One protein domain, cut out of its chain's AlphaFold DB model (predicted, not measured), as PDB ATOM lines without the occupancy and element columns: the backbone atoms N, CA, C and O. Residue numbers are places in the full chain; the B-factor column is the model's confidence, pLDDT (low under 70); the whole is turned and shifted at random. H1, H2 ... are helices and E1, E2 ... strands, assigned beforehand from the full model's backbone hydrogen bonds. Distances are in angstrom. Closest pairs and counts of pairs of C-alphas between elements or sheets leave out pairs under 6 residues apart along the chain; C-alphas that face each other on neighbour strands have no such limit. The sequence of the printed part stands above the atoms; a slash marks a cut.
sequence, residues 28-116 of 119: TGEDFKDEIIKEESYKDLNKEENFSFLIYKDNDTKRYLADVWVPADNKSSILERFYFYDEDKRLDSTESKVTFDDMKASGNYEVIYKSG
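Overview. This is residues 28 to 116 of the 119 residues of an uncharacterized protein of Enterococcus faecalis 02-MB-BW-10 (UniProt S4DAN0). A strongly twisted sheet of five strands forms the middle of three layers, with helix H1 over one face and helix H2 over the other. The printed part has 89 residues, with two named helices and five named strands in the order H1 E1 E2 E3 E4 H2 E5, a mixed class of helices and strands. The sheet's order is E4 E3 E2 E1 E5, all antiparallel, and E1 to E4 form a meander, each strand the antiparallel neighbour of the one before. The whole is compact, with a radius of gyration of the C-alphas of 12.4 A and spans of 38 by 25 by 20 A.

Along the chain. H1, residues 28 to 39, begins with C-alpha 28 at (35.769, -49.316, -2.017) and measures 16.3 A. E1 is residues 52 to 58, 20.0 A. E2, residues 64 to 72, 23.6 A, bends by 53 degrees at residue 67. E3, residues 75 to 85, 25.8 A, bends by 69 degrees at residue 79. E4 is residues 91 to 94, and H2 is residues 97 to 106, 14.2 A. E5, residues 109 to 115, 17.5 A, ends with C-alpha 115 at (42.831, -34.030, -4.566).

Arrangement. Across the neighbour strands of the sheet, these backbone pairs are among those within hydrogen-bond range: N 84 and O 92 between E3 and edge strand E4, 2.9 A; N 66 and O 83 between E2 and E3, 2.9 A; N 54 and O 67 between E1 and E2, 2.9 A; and N 55 and O 113 between E1 and edge strand E5, 2.9 A. H1 is on the sheet at a height of 8.6 A, over E3 and E2; the C-alphas of Phe 32 and Tyr 85, the closest of H1 and E3, are 6.7 A apart. On the local plane H1 stands at 28 degrees to E2, only just along the strands. H2 is on the opposite face, at a height of 9.0 A, over E3 and E2; its closest C-alphas to E3 are those of Phe 100 and Phe 82, 6.5 A apart. In H1 and H2 every O i to N i+4 pair is within hydrogen-bond range.

Size, cuts and confidence. The C-alphas of Asp 60 and Asn 74, the two farthest apart, are 38.6 A from each other. The printed part has no cut, and the link from H1 to E1 is long, with 12 residues. Residue 42 has a pLDDT under 70.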
ATOM      1  N   THR A  28      36.892 -49.898  -2.770       93.12
ATOM      2  CA  THR A  28      35.769 -49.316  -2.017       93.12
ATOM      3  C   THR A  28      35.932 -47.810  -1.850       93.12
ATOM      4  O   THR A  28      34.943 -47.093  -1.918       93.12
ATOM      5  N   GLY A  29      37.165 -47.320  -1.704       94.50
ATOM      6  CA  GLY A  29      37.447 -45.888  -1.744       94.50
ATOM      7  C   GLY A  29      37.133 -45.252  -3.103       94.50
ATOM      8  O   GLY A  29      36.581 -44.156  -3.137       94.50
ATOM      9  N   GLU A  30      37.437 -45.934  -4.215       95.31
ATOM     10  CA  GLU A  30      37.026 -45.478  -5.554       95.31
ATOM     11  C   GLU A  30      35.494 -45.494  -5.699       95.31
ATOM     12  O   GLU A  30      34.932 -44.478  -6.096       95.31
ATOM     13  N   ASP A  31      34.821 -46.586  -5.294       95.50
ATOM     14  CA  ASP A  31      33.348 -46.683  -5.302       95.50
ATOM     15  C   ASP A  31      32.718 -45.500  -4.525       95.50
ATOM     16  O   ASP A  31      31.810 -44.838  -5.023       95.50
ATOM     17  N   PHE A  32      33.243 -45.187  -3.333       97.06
ATOM     18  CA  PHE A  32      32.775 -44.078  -2.493       97.06
ATOM     19  C   PHE A  32      32.905 -42.717  -3.186       97.06
ATOM     20  O   PHE A  32      31.957 -41.932  -3.222       97.06
ATOM     21  N   LYS A  33      34.078 -42.432  -3.759       96.12
ATOM     22  CA  LYS A  33      34.333 -41.184  -4.488       96.12
ATOM     23  C   LYS A  33      33.403 -41.053  -5.697       96.12
ATOM     24  O   LYS A  33      32.828 -39.986  -5.908       96.12
ATOM     25  N   ASP A  34      33.241 -42.124  -6.469       95.38
ATOM     26  CA  ASP A  34      32.385 -42.138  -7.656       95.38
ATOM     27  C   ASP A  34      30.907 -41.917  -7.292       95.38
ATOM     28  O   ASP A  34      30.196 -41.198  -8.002       95.38
ATOM     29  N   GLU A  35      30.442 -42.473  -6.168       95.56
ATOM     30  CA  GLU A  35      29.092 -42.222  -5.657       95.56
ATOM     31  C   GLU A  35      28.886 -40.759  -5.243       95.56
ATOM     32  O   GLU A  35      27.859 -40.186  -5.607       95.56
ATOM     33  N   ILE A  36      29.865 -40.117  -4.592       96.12
ATOM     34  CA  ILE A  36      29.793 -38.678  -4.271       96.12
ATOM     35  C   ILE A  36      29.706 -37.837  -5.551       96.12
ATOM     36  O   ILE A  36      28.849 -36.961  -5.660       96.12
ATOM     37  N   ILE A  37      30.563 -38.108  -6.543       95.19
ATOM     38  CA  ILE A  37      30.552 -37.384  -7.827       95.19
ATOM     39  C   ILE A  37      29.190 -37.525  -8.518       95.19
ATOM     40  O   ILE A  37      28.712 -36.583  -9.155       95.19
ATOM     41  N   LYS A  38      28.570 -38.702  -8.409       92.69
ATOM     42  CA  LYS A  38      27.256 -38.985  -8.981       92.69
ATOM     43  C   LYS A  38      26.136 -38.251  -8.241       92.69
ATOM     44  O   LYS A  38      25.287 -37.667  -8.915       92.69
ATOM     45  N   GLU A  39      26.134 -38.270  -6.910       90.56
ATOM     46  CA  GLU A  39      25.135 -37.589  -6.068       90.56
ATOM     47  C   GLU A  39      25.151 -36.072  -6.311       90.56
ATOM     48  O   GLU A  39      24.116 -35.451  -6.534       90.56
ATOM     49  N   GLU A  40      26.348 -35.493  -6.391       87.75
ATOM     50  CA  GLU A  40      26.576 -34.050  -6.531       87.75
ATOM     51  C   GLU A  40      26.754 -33.603  -7.986       87.75
ATOM     52  O   GLU A  40      27.295 -32.528  -8.268       87.75
ATOM     53  N   SER A  41      26.344 -34.438  -8.944       72.00
ATOM     54  CA  SER A  41      26.499 -34.148 -10.369       72.00
ATOM     55  C   SER A  41      25.630 -32.956 -10.797       72.00
ATOM     56  O   SER A  41      24.502 -33.080 -11.273       72.00
ATOM     57  N   TYR A  42      26.171 -31.748 -10.650       69.44
ATOM     58  CA  TYR A  42      25.532 -30.528 -11.123       69.44
ATOM     59  C   TYR A  42      25.871 -30.284 -12.598       69.44
ATOM     60  O   TYR A  42      26.986 -29.877 -12.942       69.44
ATOM     61  N   LYS A  43      24.885 -30.488 -13.482       78.75
ATOM     62  CA  LYS A  43      25.034 -30.336 -14.944       78.75
ATOM     63  C   LYS A  43      26.233 -31.151 -15.461       78.75
ATOM     64  O   LYS A  43      26.314 -32.348 -15.213       78.75
ATOM     65  N   ASP A  44      27.173 -30.495 -16.142       80.38
ATOM     66  CA  ASP A  44      28.352 -31.107 -16.761       80.38
ATOM     67  C   ASP A  44      29.590 -31.108 -15.841       80.38
ATOM     68  O   ASP A  44      30.708 -31.352 -16.298       80.38
ATOM     69  N   LEU A  45      29.423 -30.809 -14.545       83.56
ATOM     70  CA  LEU A  45      30.527 -30.747 -13.579       83.56
ATOM     71  C   LEU A  45      30.796 -32.079 -12.864       83.56
ATOM     72  O   LEU A  45      31.541 -32.116 -11.893       83.56
ATOM     73  N   ASN A  46      30.282 -33.188 -13.389       84.38
ATOM     74  CA  ASN A  46      30.408 -34.554 -12.860       84.38
ATOM     75  C   ASN A  46      31.798 -35.207 -13.048       84.38
ATOM     76  O   ASN A  46      31.915 -36.429 -13.106       84.38
ATOM     77  N   LYS A  47      32.853 -34.406 -13.187       90.31
ATOM     78  CA  LYS A  47      34.236 -34.885 -13.290       90.31
ATOM     79  C   LYS A  47      34.967 -34.592 -11.995       90.31
ATOM     80  O   LYS A  47      34.850 -33.480 -11.495       90.31
ATOM     81  N   GLU A  48      35.790 -35.534 -11.534       91.25
ATOM     82  CA  GLU A  48      36.604 -35.412 -10.312       91.25
ATOM     83  C   GLU A  48      37.379 -34.084 -10.230       91.25
ATOM     84  O   GLU A  48      37.444 -33.482  -9.168       91.25
ATOM     85  N   GLU A  49      37.893 -33.574 -11.355       91.75
ATOM     86  CA  GLU A  49      38.630 -32.298 -11.430       91.75
ATOM     87  C   GLU A  49      37.830 -31.065 -10.971       91.75
ATOM     88  O   GLU A  49      38.414 -30.020 -10.677       91.75
ATOM     89  N   ASN A  50      36.499 -31.171 -10.910       93.00
ATOM     90  CA  ASN A  50      35.618 -30.112 -10.426       93.00
ATOM     91  C   ASN A  50      35.389 -30.149  -8.910       93.00
ATOM     92  O   ASN A  50      34.778 -29.228  -8.358       93.00
ATOM     93  N   PHE A  51      35.891 -31.181  -8.242       94.56
ATOM     94  CA  PHE A  51      35.770 -31.408  -6.811       94.56
ATOM     95  C   PHE A  51      37.131 -31.234  -6.133       94.56
ATOM     96  O   PHE A  51      38.186 -31.324  -6.764       94.56
ATOM     97  N   SER A  52      37.108 -31.020  -4.821       95.12
ATOM     98  CA  SER A  52      38.291 -31.193  -3.978       95.12
ATOM     99  C   SER A  52      37.963 -32.194  -2.888       95.12
ATOM    100  O   SER A  52      37.029 -31.974  -2.129       95.12
ATOM    101  N   PHE A  53      38.701 -33.300  -2.845       96.12
ATOM    102  CA  PHE A  53      38.409 -34.452  -1.994       96.12
ATOM    103  C   PHE A  53      39.469 -34.631  -0.926       96.12
ATOM    104  O   PHE A  53      40.663 -34.670  -1.235       96.12
ATOM    105  N   LEU A  54      39.040 -34.780   0.321       96.50
ATOM    106  CA  LEU A  54      39.865 -35.254   1.419       96.50
ATOM    107  C   LEU A  54      39.181 -36.479   2.019       96.50
ATOM    108  O   LEU A  54      38.237 -36.360   2.797       96.50
ATOM    109  N   ILE A  55      39.639 -37.661   1.604       97.38
ATOM    110  CA  ILE A  55      39.017 -38.935   1.967       97.38
ATOM    111  C   ILE A  55      39.816 -39.592   3.080       97.38
ATOM    112  O   ILE A  55      41.043 -39.745   3.005       97.38
ATOM    113  N   TYR A  56      39.078 -40.023   4.088       97.25
ATOM    114  CA  TYR A  56      39.559 -40.748   5.240       97.25
ATOM    115  C   TYR A  56      39.043 -42.178   5.220       97.25
ATOM    116  O   TYR A  56      37.913 -42.435   4.802       97.25
ATOM    117  N   LYS A  57      39.853 -43.093   5.737       96.69
ATOM    118  CA  LYS A  57      39.468 -44.478   5.988       96.69
ATOM    119  C   LYS A  57      39.747 -44.819   7.435       96.69
ATOM    120  O   LYS A  57      40.805 -44.472   7.951       96.69
ATOM    121  N   ASP A  58      38.790 -45.481   8.064       96.56
ATOM    122  CA  ASP A  58      38.997 -46.079   9.374       96.56
ATOM    123  C   ASP A  58      39.880 -47.321   9.222       96.56
ATOM    124  O   ASP A  58      39.576 -48.215   8.432       96.56
ATOM    125  N   ASN A  59      40.985 -47.374   9.954       93.50
ATOM    126  CA  ASN A  59      41.915 -48.497   9.900       93.50
ATOM    127  C   ASN A  59      41.389 -49.752  10.605       93.50
ATOM    128  O   ASN A  59      41.839 -50.858  10.290       93.50
ATOM    129  N   ASP A  60      40.427 -49.595  11.516       94.81
ATOM    130  CA  ASP A  60      39.874 -50.705  12.295       94.81
ATOM    131  C   ASP A  60      38.605 -51.285  11.651       94.81
ATOM    132  O   ASP A  60      38.206 -52.415  11.943       94.81
ATOM    133  N   THR A  61      37.976 -50.534  10.743       91.25
ATOM    134  CA  THR A  61      36.735 -50.924  10.061       91.25
ATOM    135  C   THR A  61      36.850 -50.749   8.540       91.25
ATOM    136  O   THR A  61      37.932 -50.569   7.985       91.25
ATOM    137  N   LYS A  62      35.738 -50.880   7.809       89.19
ATOM    138  CA  LYS A  62      35.674 -50.592   6.362       89.19
ATOM    139  C   LYS A  62      34.911 -49.301   6.071       89.19
ATOM    140  O   LYS A  62      34.313 -49.181   5.006       89.19
ATOM    141  N   ARG A  63      34.902 -48.369   7.027       96.00
ATOM    142  CA  ARG A  63      34.171 -47.105   6.921       96.00
ATOM    143  C   ARG A  63      35.031 -46.017   6.301       96.00
ATOM    144  O   ARG A  63      36.238 -45.951   6.544       96.00
ATOM    145  N   TYR A  64      34.381 -45.131   5.560       97.81
ATOM    146  CA  TYR A  64      35.013 -43.981   4.926       97.81
ATOM    147  C   TYR A  64      34.303 -42.693   5.311       97.81
ATOM    148  O   TYR A  64      33.096 -42.678   5.546       97.81
ATOM    149  N   LEU A  65      35.076 -41.614   5.357       98.12
ATOM    150  CA  LEU A  65      34.583 -40.251   5.512       98.12
ATOM    151  C   LEU A  65      35.187 -39.394   4.409       98.12
ATOM    152  O   LEU A  65      36.329 -39.628   4.011       98.12
ATOM    153  N   ALA A  66      34.472 -38.378   3.945       97.94
ATOM    154  CA  ALA A  66      35.040 -37.395   3.037       97.94
ATOM    155  C   ALA A  66      34.634 -35.977   3.430       97.94
ATOM    156  O   ALA A  66      33.462 -35.712   3.672       97.94
ATOM    157  N   ASP A  67      35.621 -35.088   3.461       97.56
ATOM    158  CA  ASP A  67      35.443 -33.638   3.405       97.56
ATOM    159  C   ASP A  67      35.632 -33.234   1.939       97.56
ATOM    160  O   ASP A  67      36.679 -33.516   1.336       97.56
ATOM    161  N   VAL A  68      34.573 -32.694   1.337       96.38
ATOM    162  CA  VAL A  68      34.502 -32.462  -0.102       96.38
ATOM    163  C   VAL A  68      34.023 -31.055  -0.399       96.38
ATOM    164  O   VAL A  68      32.961 -30.624   0.041       96.38
ATOM    165  N   TRP A  69      34.770 -30.370  -1.258       95.25
ATOM    166  CA  TRP A  69      34.304 -29.153  -1.907       95.25
ATOM    167  C   TRP A  69      33.683 -29.522  -3.248       95.25
ATOM    168  O   TRP A  69      34.394 -29.869  -4.197       95.25
ATOM    169  N   VAL A  70      32.357 -29.451  -3.326       93.56
ATOM    170  CA  VAL A  70      31.565 -29.846  -4.495       93.56
ATOM    171  C   VAL A  70      31.376 -28.666  -5.461       93.56
ATOM    172  O   VAL A  70      31.410 -27.496  -5.044       93.56
ATOM    173  N   PRO A  71      31.220 -28.924  -6.771       91.88
ATOM    174  CA  PRO A  71      30.903 -27.890  -7.742       91.88
ATOM    175  C   PRO A  71      29.466 -27.378  -7.596       91.88
ATOM    176  O   PRO A  71      28.528 -28.150  -7.435       91.88
ATOM    177  N   ALA A  72      29.277 -26.071  -7.748       87.50
ATOM    178  CA  ALA A  72      27.962 -25.439  -7.839       87.50
ATOM    179  C   ALA A  72      28.073 -24.092  -8.570       87.50
ATOM    180  O   ALA A  72      29.170 -23.578  -8.788       87.50
ATOM    181  N   ASP A  73      26.950 -23.535  -9.027       86.75
ATOM    182  CA  ASP A  73      26.904 -22.252  -9.752       86.75
ATOM    183  C   ASP A  73      27.883 -22.157 -10.942       86.75
ATOM    184  O   ASP A  73      28.462 -21.107 -11.229       86.75
ATOM    185  N   ASN A  74      28.064 -23.275 -11.656       85.12
ATOM    186  CA  ASN A  74      29.027 -23.443 -12.753       85.12
ATOM    187  C   ASN A  74      30.504 -23.205 -12.350       85.12
ATOM    188  O   ASN A  74      31.333 -22.879 -13.202       85.12
ATOM    189  N   LYS A  75      30.838 -23.343 -11.064       87.06
ATOM    190  CA  LYS A  75      32.191 -23.209 -10.517       87.06
ATOM    191  C   LYS A  75      32.600 -24.495  -9.806       87.06
ATOM    192  O   LYS A  75      31.806 -25.102  -9.092       87.06
ATOM    193  N   SER A  76      33.853 -24.890  -9.989       89.50
ATOM    194  CA  SER A  76      34.455 -26.040  -9.314       89.50
ATOM    195  C   SER A  76      34.709 -25.737  -7.834       89.50
ATOM    196  O   SER A  76      35.179 -24.644  -7.516       89.50
ATOM    197  N   SER A  77      34.464 -26.719  -6.963       87.62
ATOM    198  CA  SER A  77      34.869 -26.708  -5.546       87.62
ATOM    199  C   SER A  77      34.443 -25.453  -4.767       87.62
ATOM    200  O   SER A  77      35.297 -24.713  -4.275       87.62
ATOM    201  N   ILE A  78      33.135 -25.186  -4.668       90.06
ATOM    202  CA  ILE A  78      32.622 -23.976  -3.994       90.06
ATOM    203  C   ILE A  78      31.770 -24.229  -2.749       90.06
ATOM    204  O   ILE A  78      31.694 -23.340  -1.903       90.06
ATOM    205  N   LEU A  79      31.130 -25.392  -2.631       91.88
ATOM    206  CA  LEU A  79      30.292 -25.731  -1.483       91.88
ATOM    207  C   LEU A  79      30.940 -26.873  -0.712       91.88
ATOM    208  O   LEU A  79      31.229 -27.916  -1.287       91.88
ATOM    209  N   GLU A  80      31.164 -26.675   0.580       95.00
ATOM    210  CA  GLU A  80      31.683 -27.721   1.457       95.00
ATOM    211  C   GLU A  80      30.548 -28.677   1.860       95.00
ATOM    212  O   GLU A  80      29.427 -28.257   2.187       95.00
ATOM    213  N   ARG A  81      30.837 -29.974   1.785       95.69
ATOM    214  CA  ARG A  81      29.938 -31.086   2.094       95.69
ATOM    215  C   ARG A  81      30.731 -32.219   2.724       95.69
ATOM    216  O   ARG A  81      31.887 -32.457   2.372       95.69
ATOM    217  N   PHE A  82      30.082 -32.946   3.622       98.06
ATOM    218  CA  PHE A  82      30.682 -34.076   4.314       98.06
ATOM    219  C   PHE A  82      29.924 -35.354   3.981       98.06
ATOM    220  O   PHE A  82      28.694 -35.357   3.999       98.06
ATOM    221  N   TYR A  83      30.651 -36.433   3.711       98.31
ATOM    222  CA  TYR A  83      30.071 -37.721   3.327       98.31
ATOM    223  C   TYR A  83      30.577 -38.851   4.209       98.31
ATOM    224  O   TYR A  83      31.712 -38.825   4.696       98.31
ATOM    225  N   PHE A  84      29.736 -39.868   4.347       97.75
ATOM    226  CA  PHE A  84      29.975 -41.076   5.120       97.75
ATOM    227  C   PHE A  84      29.725 -42.295   4.234       97.75
ATOM    228  O   PHE A  84      28.772 -42.307   3.456       97.75
ATOM    229  N   TYR A  85      30.555 -43.323   4.383       97.06
ATOM    230  CA  TYR A  85      30.340 -44.630   3.770       97.06
ATOM    231  C   TYR A  85      30.495 -45.705   4.834       97.06
ATOM    232  O   TYR A  85      31.583 -45.880   5.393       97.06
ATOM    233  N   ASP A  86      29.400 -46.382   5.165       94.81
ATOM    234  CA  ASP A  86      29.415 -47.452   6.159       94.81
ATOM    235  C   ASP A  86      29.941 -48.781   5.580       94.81
ATOM    236  O   ASP A  86      30.310 -48.896   4.410       94.81
ATOM    237  N   GLU A  87      30.012 -49.815   6.420       93.69
ATOM    238  CA  GLU A  87      30.513 -51.139   6.020       93.69
ATOM    239  C   GLU A  87      29.609 -51.842   4.993       93.69
ATOM    240  O   GLU A  87      30.084 -52.704   4.246       93.69
ATOM    241  N   ASP A  88      28.335 -51.442   4.931       95.25
ATOM    242  CA  ASP A  88      27.339 -51.899   3.962       95.25
ATOM    243  C   ASP A  88      27.356 -51.059   2.674       95.25
ATOM    244  O   ASP A  88      26.517 -51.278   1.795       95.25
ATOM    245  N   LYS A  89      28.323 -50.137   2.535       94.06
ATOM    246  CA  LYS A  89      28.472 -49.238   1.387       94.06
ATOM    247  C   LYS A  89      27.255 -48.336   1.181       94.06
ATOM    248  O   LYS A  89      26.804 -48.128   0.056       94.06
ATOM    249  N   ARG A  90      26.680 -47.826   2.268       96.06
ATOM    250  CA  ARG A  90      25.623 -46.814   2.201       96.06
ATOM    251  C   ARG A  90      26.235 -45.429   2.274       96.06
ATOM    252  O   ARG A  90      26.932 -45.119   3.239       96.06
ATOM    253  N   LEU A  91      25.959 -44.622   1.251       97.12
ATOM    254  CA  LEU A  91      26.314 -43.210   1.220       97.12
ATOM    255  C   LEU A  91      25.328 -42.413   2.078       97.12
ATOM    256  O   LEU A  91      24.115 -42.510   1.887       97.12
ATOM    257  N   ASP A  92      25.863 -41.611   2.989       97.12
ATOM    258  CA  ASP A  92      25.124 -40.591   3.735       97.12
ATOM    259  C   ASP A  92      25.903 -39.271   3.697       97.12
ATOM    260  O   ASP A  92      27.105 -39.259   3.397       97.12
ATOM    261  N   SER A  93      25.245 -38.151   3.989       96.44
ATOM    262  CA  SER A  93      25.867 -36.830   3.933       96.44
ATOM    263  C   SER A  93      25.381 -35.874   5.020       96.44
ATOM    264  O   SER A  93      24.319 -36.018   5.623       96.44
ATOM    265  N   THR A  94      26.200 -34.864   5.305       96.19
ATOM    266  CA  THR A  94      25.833 -33.761   6.190       96.19
ATOM    267  C   THR A  94      26.507 -32.462   5.762       96.19
ATOM    268  O   THR A  94      27.574 -32.455   5.152       96.19
ATOM    269  N   GLU A  95      25.897 -31.340   6.129       95.94
ATOM    270  CA  GLU A  95      26.516 -30.011   6.052       95.94
ATOM    271  C   GLU A  95      27.163 -29.608   7.393       95.94
ATOM    272  O   GLU A  95      27.835 -28.585   7.496       95.94
ATOM    273  N   SER A  96      26.962 -30.403   8.451       97.00
ATOM    274  CA  SER A  96      27.463 -30.116   9.794       97.00
ATOM    275  C   SER A  96      28.900 -30.599   9.962       97.00
ATOM    276  O   SER A  96      29.155 -31.786  10.182       97.00
ATOM    277  N   LYS A  97      29.846 -29.654   9.964       96.44
ATOM    278  CA  LYS A  97      31.249 -29.949  10.283       96.44
ATOM    279  C   LYS A  97      31.411 -30.578  11.670       96.44
ATOM    280  O   LYS A  97      32.234 -31.466  11.845       96.44
ATOM    281  N   VAL A  98      30.602 -30.155  12.644       97.69
ATOM    282  CA  VAL A  98      30.632 -30.716  14.006       97.69
ATOM    283  C   VAL A  98      30.306 -32.209  13.977       97.69
ATOM    284  O   VAL A  98      31.043 -33.008  14.537       97.69
ATOM    285  N   THR A  99      29.256 -32.601  13.247       97.31
ATOM    286  CA  THR A  99      28.868 -34.013  13.099       97.31
ATOM    287  C   THR A  99      29.966 -34.829  12.418       97.31
ATOM    288  O   THR A  99      30.254 -35.951  12.836       97.31
ATOM    289  N   PHE A 100      30.598 -34.268  11.385       98.12
ATOM    290  CA  PHE A 100      31.723 -34.905  10.705       98.12
ATOM    291  C   PHE A 100      32.938 -35.082  11.626       98.12
ATOM    292  O   PHE A 100      33.507 -36.172  11.689       98.12
ATOM    293  N   ASP A 101      33.316 -34.033  12.360       97.94
ATOM    294  CA  ASP A 101      34.458 -34.054  13.276       97.94
ATOM    295  C   ASP A 101      34.231 -35.040  14.432       97.94
ATOM    296  O   ASP A 101      35.147 -35.792  14.767       97.94
ATOM    297  N   ASP A 102      33.018 -35.100  14.988       97.81
ATOM    298  CA  ASP A 102      32.646 -36.060  16.033       97.81
ATOM    299  C   ASP A 102      32.740 -37.507  15.522       97.81
ATOM    300  O   ASP A 102      33.319 -38.372  16.187       97.81
ATOM    301  N   MET A 103      32.230 -37.778  14.314       96.19
ATOM    302  CA  MET A 103      32.332 -39.101  13.690       96.19
ATOM    303  C   MET A 103      33.793 -39.485  13.454       96.19
ATOM    304  O   MET A 103      34.224 -40.578  13.827       96.19
ATOM    305  N   LYS A 104      34.582 -38.565  12.894       97.06
ATOM    306  CA  LYS A 104      36.011 -38.763  12.648       97.06
ATOM    307  C   LYS A 104      36.794 -38.986  13.942       97.06
ATOM    308  O   LYS A 104      37.719 -39.789  13.951       97.06
ATOM    309  N   ALA A 105      36.437 -38.311  15.031       97.25
ATOM    310  CA  ALA A 105      37.068 -38.501  16.337       97.25
ATOM    311  C   ALA A 105      36.690 -39.836  17.004       97.25
ATOM    312  O   ALA A 105      37.409 -40.299  17.887       97.25
ATOM    313  N   SER A 106      35.575 -40.452  16.597       95.25
ATOM    314  CA  SER A 106      35.093 -41.717  17.164       95.25
ATOM    315  C   SER A 106      35.787 -42.972  16.618       95.25
ATOM    316  O   SER A 106      35.643 -44.040  17.213       95.25
ATOM    317  N   GLY A 107      36.539 -42.857  15.517       95.38
ATOM    318  CA  GLY A 107      37.227 -43.974  14.862       95.38
ATOM    319  C   GLY A 107      38.708 -43.707  14.601       95.38
ATOM    320  O   GLY A 107      39.227 -42.623  14.876       95.38
ATOM    321  N   ASN A 108      39.401 -44.697  14.041       97.00
ATOM    322  CA  ASN A 108      40.830 -44.623  13.742       97.00
ATOM    323  C   ASN A 108      41.057 -44.172  12.292       97.00
ATOM    324  O   ASN A 108      41.562 -44.915  11.449       97.00
ATOM    325  N   TYR A 109      40.597 -42.956  11.989       96.62
ATOM    326  CA  TYR A 109      40.571 -42.431  10.628       96.62
ATOM    327  C   TYR A 109      41.905 -41.818  10.195       96.62
ATOM    328  O   TYR A 109      42.390 -40.852  10.787       96.62
ATOM    329  N   GLU A 110      42.425 -42.288   9.065       95.19
ATOM    330  CA  GLU A 110      43.596 -41.719   8.395       95.19
ATOM    331  C   GLU A 110      43.236 -41.162   7.020       95.19
ATOM    332  O   GLU A 110      42.376 -41.696   6.320       95.19
ATOM    333  N   VAL A 111      43.906 -40.076   6.616       95.19
ATOM    334  CA  VAL A 111      43.770 -39.533   5.257       95.19
ATOM    335  C   VAL A 111      44.402 -40.517   4.285       95.19
ATOM    336  O   VAL A 111      45.617 -40.711   4.303       95.19
ATOM    337  N   ILE A 112      43.592 -41.081   3.395       94.62
ATOM    338  CA  ILE A 112      44.065 -42.022   2.376       94.62
ATOM    339  C   ILE A 112      44.078 -41.428   0.975       94.62
ATOM    340  O   ILE A 112      44.698 -42.007   0.089       94.62
ATOM    341  N   TYR A 113      43.416 -40.293   0.751       94.19
ATOM    342  CA  TYR A 113      43.390 -39.640  -0.550       94.19
ATOM    343  C   TYR A 113      43.105 -38.145  -0.420       94.19
ATOM    344  O   TYR A 113      42.301 -37.713   0.409       94.19
ATOM    345  N   LYS A 114      43.798 -37.362  -1.250       94.38
ATOM    346  CA  LYS A 114      43.659 -35.911  -1.327       94.38
ATOM    347  C   LYS A 114      43.771 -35.446  -2.776       94.38
ATOM    348  O   LYS A 114      44.779 -35.725  -3.425       94.38
ATOM    349  N   SER A 115      42.796 -34.681  -3.252       92.44
ATOM    350  CA  SER A 115      42.831 -34.030  -4.566       92.44
ATOM    351  C   SER A 115      42.131 -32.669  -4.546       92.44
ATOM    352  O   SER A 115      41.413 -32.338  -3.605       92.44
ATOM    353  N   GLY A 116      42.381 -31.853  -5.570       88.94
ATOM    354  CA  GLY A 116      41.814 -30.509  -5.681       88.94
ATOM    355  C   GLY A 116      42.481 -29.470  -4.769       88.94
ATOM    356  O   GLY A 116      43.657 -29.587  -4.409       88.94
TER     357      GLY A 116